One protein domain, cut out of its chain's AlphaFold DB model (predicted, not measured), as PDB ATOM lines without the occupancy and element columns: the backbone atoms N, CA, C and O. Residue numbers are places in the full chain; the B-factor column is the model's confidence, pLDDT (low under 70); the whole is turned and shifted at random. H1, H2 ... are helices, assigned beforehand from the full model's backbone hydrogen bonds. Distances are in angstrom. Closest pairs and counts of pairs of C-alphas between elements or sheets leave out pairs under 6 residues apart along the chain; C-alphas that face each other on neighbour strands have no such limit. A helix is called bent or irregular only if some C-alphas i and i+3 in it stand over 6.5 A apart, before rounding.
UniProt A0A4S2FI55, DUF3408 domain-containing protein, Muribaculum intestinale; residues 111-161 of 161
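What this domain is: This is residues 111 to 161 of the 161 residues of the protein "DUF3408 domain-containing protein" of Muribaculum intestinale (UniProt A0A4S2FI55). What shape is it? A long bent helix, H2, makes most of the length, with shorter H1 crosswise near its beginning. What is printed? The printed part has 51 residues, 40 of them in the two named helices, H1 then H2, with no named strand; its class is all helix, and it is extended: radius of gyration of the C-alphas 15.8 A, spans 44 by 21 by 15 A.

Where its parts are: Where is H1? It spans residues 112 to 125, 20.3 A, from C-alpha (-4.958, 14.931, 50.786). And H2? Residues 131 to 156 were assigned one helix by hydrogen bonds, but bent: C-alphas 145 and 148 are 7.7 A apart. Its arms are H2a, 131 to 145, 21.4 A, and H2b, 148 to 156, ending at C-alpha (-27.171, 13.981, 23.071).

How they stand to each other: Do H1 and H2a meet? With residues 118 to 119 and 131 to 134 alone they only just touch, about perpendicular at 84 degrees: 3 C-alpha pairs within 8 A, Ile 118 and Met 131 closest at 7.2 A. And H2b? It is apart from H1 and, at 71 degrees, only just about perpendicular to H2a. In H1, H2a and H2b every O i to N i+4 pair is within hydrogen-bond range.

The domain as a whole: Any cut? The printed part has no cut, and the link H1 to H2 is tight. Where is pLDDT under 70? It is at residues 126, 128 to 129 and 157 to 161.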
ATOM      1  N   ARG A 111      -7.735  15.845  46.883       76.81
ATOM      2  CA  ARG A 111      -7.824  15.441  48.295       76.81
ATOM      3  C   ARG A 111      -6.466  14.966  48.811       76.81
ATOM      4  O   ARG A 111      -5.762  14.205  48.144       76.81
ATOM      5  N   GLU A 112      -6.167  15.328  50.055       77.12
ATOM      6  CA  GLU A 112      -4.958  14.931  50.786       77.12
ATOM      7  C   GLU A 112      -4.686  13.418  50.691       77.12
ATOM      8  O   GLU A 112      -3.558  12.989  50.456       77.12
ATOM      9  N   ARG A 113      -5.743  12.598  50.793       82.12
ATOM     10  CA  ARG A 113      -5.659  11.133  50.713       82.12
ATOM     11  C   ARG A 113      -5.127  10.644  49.364       82.12
ATOM     12  O   ARG A 113      -4.283   9.754  49.335       82.12
ATOM     13  N   HIS A 114      -5.598  11.225  48.260       83.44
ATOM     14  CA  HIS A 114      -5.113  10.875  46.925       83.44
ATOM     15  C   HIS A 114      -3.685  11.382  46.720       83.44
ATOM     16  O   HIS A 114      -2.855  10.629  46.226       83.44
ATOM     17  N   ARG A 115      -3.359  12.589  47.208       82.62
ATOM     18  CA  ARG A 115      -1.984  13.114  47.167       82.62
ATOM     19  C   ARG A 115      -0.989  12.182  47.857       82.62
ATOM     20  O   ARG A 115       0.044  11.876  47.272       82.62
ATOM     21  N   LYS A 116      -1.302  11.700  49.064       85.88
ATOM     22  CA  LYS A 116      -0.438  10.759  49.800       85.88
ATOM     23  C   LYS A 116      -0.252   9.440  49.051       85.88
ATOM     24  O   LYS A 116       0.867   8.954  48.958       85.88
ATOM     25  N   ARG A 117      -1.327   8.892  48.472       86.19
ATOM     26  CA  ARG A 117      -1.253   7.659  47.670       86.19
ATOM     27  C   ARG A 117      -0.390   7.830  46.422       86.19
ATOM     28  O   ARG A 117       0.440   6.975  46.156       86.19
ATOM     29  N   ILE A 118      -0.559   8.931  45.691       86.38
ATOM     30  CA  ILE A 118       0.233   9.191  44.484       86.38
ATOM     31  C   ILE A 118       1.707   9.390  44.853       86.38
ATOM     32  O   ILE A 118       2.564   8.793  44.216       86.38
ATOM     33  N   LYS A 119       2.012  10.144  45.918       85.88
ATOM     34  CA  LYS A 119       3.395  10.283  46.409       85.88
ATOM     35  C   LYS A 119       4.028   8.937  46.753       85.88
ATOM     36  O   LYS A 119       5.134   8.682  46.307       85.88
ATOM     37  N   ALA A 120       3.308   8.063  47.457       87.50
ATOM     38  CA  ALA A 120       3.811   6.729  47.777       87.50
ATOM     39  C   ALA A 120       4.138   5.911  46.514       87.50
ATOM     40  O   ALA A 120       5.161   5.241  46.471       87.50
ATOM     41  N   ILE A 121       3.305   5.994  45.468       86.94
ATOM     42  CA  ILE A 121       3.574   5.324  44.184       86.94
ATOM     43  C   ILE A 121       4.850   5.878  43.536       86.94
ATOM     44  O   ILE A 121       5.689   5.102  43.088       86.94
ATOM     45  N   LEU A 122       5.006   7.204  43.511       85.12
ATOM     46  CA  LEU A 122       6.177   7.865  42.927       85.12
ATOM     47  C   LEU A 122       7.466   7.506  43.686       85.12
ATOM     48  O   LEU A 122       8.460   7.131  43.072       85.12
ATOM     49  N   GLU A 123       7.419   7.527  45.020       85.44
ATOM     50  CA  GLU A 123       8.533   7.128  45.888       85.44
ATOM     51  C   GLU A 123       8.920   5.654  45.692       85.44
ATOM     52  O   GLU A 123      10.105   5.329  45.675       85.44
ATOM     53  N   MET A 124       7.945   4.757  45.493       83.75
ATOM     54  CA  MET A 124       8.205   3.336  45.225       83.75
ATOM     55  C   MET A 124       8.909   3.093  43.887       83.75
ATOM     56  O   MET A 124       9.710   2.165  43.782       83.75
ATOM     57  N   LEU A 125       8.586   3.882  42.863       80.38
ATOM     58  CA  LEU A 125       9.168   3.746  41.527       80.38
ATOM     59  C   LEU A 125      10.558   4.393  41.426       80.38
ATOM     60  O   LEU A 125      11.282   4.113  40.475       80.38
ATOM     61  N   GLY A 126      10.951   5.212  42.409       68.12
ATOM     62  CA  GLY A 126      12.245   5.900  42.423       68.12
ATOM     63  C   GLY A 126      12.397   6.926  41.297       68.12
ATOM     64  O   GLY A 126      13.517   7.308  40.964       68.12
ATOM     65  N   GLU A 127      11.285   7.346  40.693       71.75
ATOM     66  CA  GLU A 127      11.256   8.355  39.642       71.75
ATOM     67  C   GLU A 127      10.940   9.724  40.247       71.75
ATOM     68  O   GLU A 127       9.971   9.876  40.992       71.75
ATOM     69  N   ASP A 128      11.683  10.754  39.831       66.00
ATOM     70  CA  ASP A 128      11.393  12.168  40.124       66.00
ATOM     71  C   ASP A 128      10.168  12.680  39.334       66.00
ATOM     72  O   ASP A 128      10.105  13.822  38.867       66.00
ATOM     73  N   ALA A 129       9.183  11.811  39.117       67.44
ATOM     74  CA  ALA A 129       7.994  12.132  38.363       67.44
ATOM     75  C   ALA A 129       7.136  13.124  39.156       67.44
ATOM     76  O   ALA A 129       6.752  12.923  40.309       67.44
ATOM     77  N   ASN A 130       6.831  14.244  38.508       80.75
ATOM     78  CA  ASN A 130       6.018  15.292  39.093       80.75
ATOM     79  C   ASN A 130       4.571  14.797  39.255       80.75
ATOM     80  O   ASN A 130       3.990  14.216  38.337       80.75
ATOM     81  N   MET A 131       3.960  15.103  40.400       81.94
ATOM     82  CA  MET A 131       2.534  14.889  40.669       81.94
ATOM     83  C   MET A 131       1.657  15.372  39.502       81.94
ATOM     84  O   MET A 131       0.727  14.675  39.105       81.94
ATOM     85  N   ALA A 132       1.977  16.536  38.925       81.50
ATOM     86  CA  ALA A 132       1.254  17.084  37.779       81.50
ATOM     87  C   ALA A 132       1.309  16.155  36.555       81.50
ATOM     88  O   ALA A 132       0.276  15.894  35.947       81.50
ATOM     89  N   THR A 133       2.486  15.609  36.242       84.94
ATOM     90  CA  THR A 133       2.684  14.666  35.135       84.94
ATOM     91  C   THR A 133       1.920  13.366  35.366       84.94
ATOM     92  O   THR A 133       1.291  12.852  34.446       84.94
ATOM     93  N   TYR A 134       1.914  12.851  36.601       87.88
ATOM     94  CA  TYR A 134       1.136  11.659  36.936       87.88
ATOM     95  C   TYR A 134      -0.360  11.872  36.667       87.88
ATOM     96  O   TYR A 134      -1.007  11.043  36.031       87.88
ATOM     97  N   ILE A 135      -0.903  13.004  37.116       87.56
ATOM     98  CA  ILE A 135      -2.316  13.339  36.913       87.56
ATOM     99  C   ILE A 135      -2.622  13.522  35.426       87.56
ATOM    100  O   ILE A 135      -3.625  12.995  34.955       87.56
ATOM    101  N   ASP A 136      -1.766  14.228  34.690       86.75
ATOM    102  CA  ASP A 136      -1.942  14.459  33.254       86.75
ATOM    103  C   ASP A 136      -1.978  13.141  32.462       86.75
ATOM    104  O   ASP A 136      -2.861  12.928  31.629       86.75
ATOM    105  N   ASN A 137      -1.105  12.191  32.805       89.31
ATOM    106  CA  ASN A 137      -1.093  10.858  32.199       89.31
ATOM    107  C   ASN A 137      -2.367  10.060  32.518       89.31
ATOM    108  O   ASN A 137      -2.947   9.436  31.627       89.31
ATOM    109  N   VAL A 138      -2.833  10.101  33.772       89.38
ATOM    110  CA  VAL A 138      -4.085   9.440  34.181       89.38
ATOM    111  C   VAL A 138      -5.281  10.033  33.436       89.38
ATOM    112  O   VAL A 138      -6.124   9.289  32.933       89.38
ATOM    113  N   LEU A 139      -5.347  11.362  33.327       87.94
ATOM    114  CA  LEU A 139      -6.400  12.045  32.579       87.94
ATOM    115  C   LEU A 139      -6.337  11.700  31.090       87.94
ATOM    116  O   LEU A 139      -7.372  11.431  30.484       87.94
ATOM    117  N   THR A 140      -5.140  11.644  30.511       89.38
ATOM    118  CA  THR A 140      -4.938  11.273  29.106       89.38
ATOM    119  C   THR A 140      -5.476   9.872  28.815       89.38
ATOM    120  O   THR A 140      -6.243   9.687  27.867       89.38
ATOM    121  N   GLU A 141      -5.142   8.884  29.647       90.06
ATOM    122  CA  GLU A 141      -5.645   7.515  29.483       90.06
ATOM    123  C   GLU A 141      -7.153   7.406  29.748       90.06
ATOM    124  O   GLU A 141      -7.850   6.685  29.025       90.06
ATOM    125  N   HIS A 142      -7.681   8.176  30.704       89.50
ATOM    126  CA  HIS A 142      -9.119   8.275  30.942       89.50
ATOM    127  C   HIS A 142      -9.851   8.818  29.706       89.50
ATOM    128  O   HIS A 142     -10.765   8.170  29.189       89.50
ATOM    129  N   PHE A 143      -9.421   9.960  29.165       87.56
ATOM    130  CA  PHE A 143     -10.049  10.535  27.975       87.56
ATOM    131  C   PHE A 143      -9.951   9.605  26.776       87.56
ATOM    132  O   PHE A 143     -10.911   9.496  26.024       87.56
ATOM    133  N   LYS A 144      -8.840   8.889  26.611       90.69
ATOM    134  CA  LYS A 144      -8.660   7.919  25.530       90.69
ATOM    135  C   LYS A 144      -9.622   6.731  25.635       90.69
ATOM    136  O   LYS A 144     -10.217   6.356  24.624       90.69
ATOM    137  N   HIS A 145      -9.810   6.171  26.830       89.19
ATOM    138  CA  HIS A 145     -10.737   5.057  27.054       89.19
ATOM    139  C   HIS A 145     -12.198   5.479  26.876       89.19
ATOM    140  O   HIS A 145     -12.965   4.802  26.187       89.19
ATOM    141  N   TYR A 146     -12.576   6.626  27.439       87.12
ATOM    142  CA  TYR A 146     -13.965   7.082  27.463       87.12
ATOM    143  C   TYR A 146     -14.333   8.022  26.309       87.12
ATOM    144  O   TYR A 146     -15.487   8.434  26.213       87.12
ATOM    145  N   TYR A 147     -13.415   8.310  25.379       85.62
ATOM    146  CA  TYR A 147     -13.628   9.255  24.272       85.62
ATOM    147  C   TYR A 147     -14.930   9.000  23.505       85.62
ATOM    148  O   TYR A 147     -15.703   9.919  23.235       85.62
ATOM    149  N   LYS A 148     -15.201   7.731  23.172       85.94
ATOM    150  CA  LYS A 148     -16.402   7.337  22.418       85.94
ATOM    151  C   LYS A 148     -17.687   7.619  23.198       85.94
ATOM    152  O   LYS A 148     -18.662   8.066  22.602       85.94
ATOM    153  N   ILE A 149     -17.661   7.383  24.509       83.94
ATOM    154  CA  ILE A 149     -18.793   7.578  25.421       83.94
ATOM    155  C   ILE A 149     -19.034   9.075  25.628       83.94
ATOM    156  O   ILE A 149     -20.144   9.554  25.416       83.94
ATOM    157  N   ILE A 150     -17.976   9.841  25.910       84.62
ATOM    158  CA  ILE A 150     -18.033  11.303  26.055       84.62
ATOM    159  C   ILE A 150     -18.576  11.953  24.775       84.62
ATOM    160  O   ILE A 150     -19.431  12.834  24.837       84.62
ATOM    161  N   MET A 151     -18.135  11.495  23.600       84.12
ATOM    162  CA  MET A 151     -18.631  11.997  22.316       84.12
ATOM    163  C   MET A 151     -20.100  11.613  22.059       84.12
ATOM    164  O   MET A 151     -20.825  12.380  21.422       84.12
ATOM    165  N   GLY A 152     -20.552  10.453  22.548       81.38
ATOM    166  CA  GLY A 152     -21.963  10.052  22.541       81.38
ATOM    167  C   GLY A 152     -22.826  10.983  23.395       81.38
ATOM    168  O   GLY A 152     -23.806  11.544  22.899       81.38
ATOM    169  N   ILE A 153     -22.377  11.260  24.621       82.38
ATOM    170  CA  ILE A 153     -23.019  12.206  25.542       82.38
ATOM    171  C   ILE A 153     -23.063  13.615  24.934       82.38
ATOM    172  O   ILE A 153     -24.123  14.236  24.919       82.38
ATOM    173  N   ALA A 154     -21.960  14.106  24.359       80.44
ATOM    174  CA  ALA A 154     -21.891  15.442  23.760       80.44
ATOM    175  C   ALA A 154     -22.877  15.637  22.592       80.44
ATOM    176  O   ALA A 154     -23.420  16.724  22.407       80.44
ATOM    177  N   LYS A 155     -23.147  14.583  21.811       79.88
ATOM    178  CA  LYS A 155     -24.159  14.622  20.740       79.88
ATOM    179  C   LYS A 155     -25.587  14.683  21.282       79.88
ATOM    180  O   LYS A 155     -26.446  15.283  20.644       79.88
ATOM    181  N   LYS A 156     -25.845  14.050  22.430       77.06
ATOM    182  CA  LYS A 156     -27.171  13.981  23.071       77.06
ATOM    183  C   LYS A 156     -27.470  15.207  23.934       77.06
ATOM    184  O   LYS A 156     -28.621  15.615  24.050       77.06
ATOM    185  N   CYS A 157     -26.436  15.809  24.510       68.75
ATOM    186  CA  CYS A 157     -26.514  16.994  25.351       68.75
ATOM    187  C   CYS A 157     -25.621  18.098  24.766       68.75
ATOM    188  O   CYS A 157     -24.500  18.288  25.244       68.75
ATOM    189  N   PRO A 158     -26.087  18.824  23.731       68.69
ATOM    190  CA  PRO A 158     -25.331  19.946  23.201       68.69
ATOM    191  C   PRO A 158     -25.134  21.012  24.291       68.69
ATOM    192  O   PRO A 158     -26.032  21.225  25.116       68.69
ATOM    193  N   PRO A 159     -23.971  21.684  24.317       68.12
ATOM    194  CA  PRO A 159     -23.712  22.733  25.287       68.12
ATOM    195  C   PRO A 159     -24.753  23.839  25.119       68.12
ATOM    196  O   PRO A 159     -24.994  24.320  24.011       68.12
ATOM    197  N   LYS A 160     -25.378  24.232  26.231       62.00
ATOM    198  CA  LYS A 160     -26.209  25.435  26.289       62.00
ATOM    199  C   LYS A 160     -25.262  26.634  26.224       62.00
ATOM    200  O   LYS A 160     -24.748  27.055  27.256       62.00
ATOM    201  N   LEU A 161     -24.944  27.056  25.002       43.03
ATOM    202  CA  LEU A 161     -24.334  28.353  24.711       43.03
ATOM    203  C   LEU A 161     -25.331  29.471  25.020       43.03
ATOM    204  O   LEU A 161     -26.528  29.285  24.700       43.03
TER     205      LEU A 161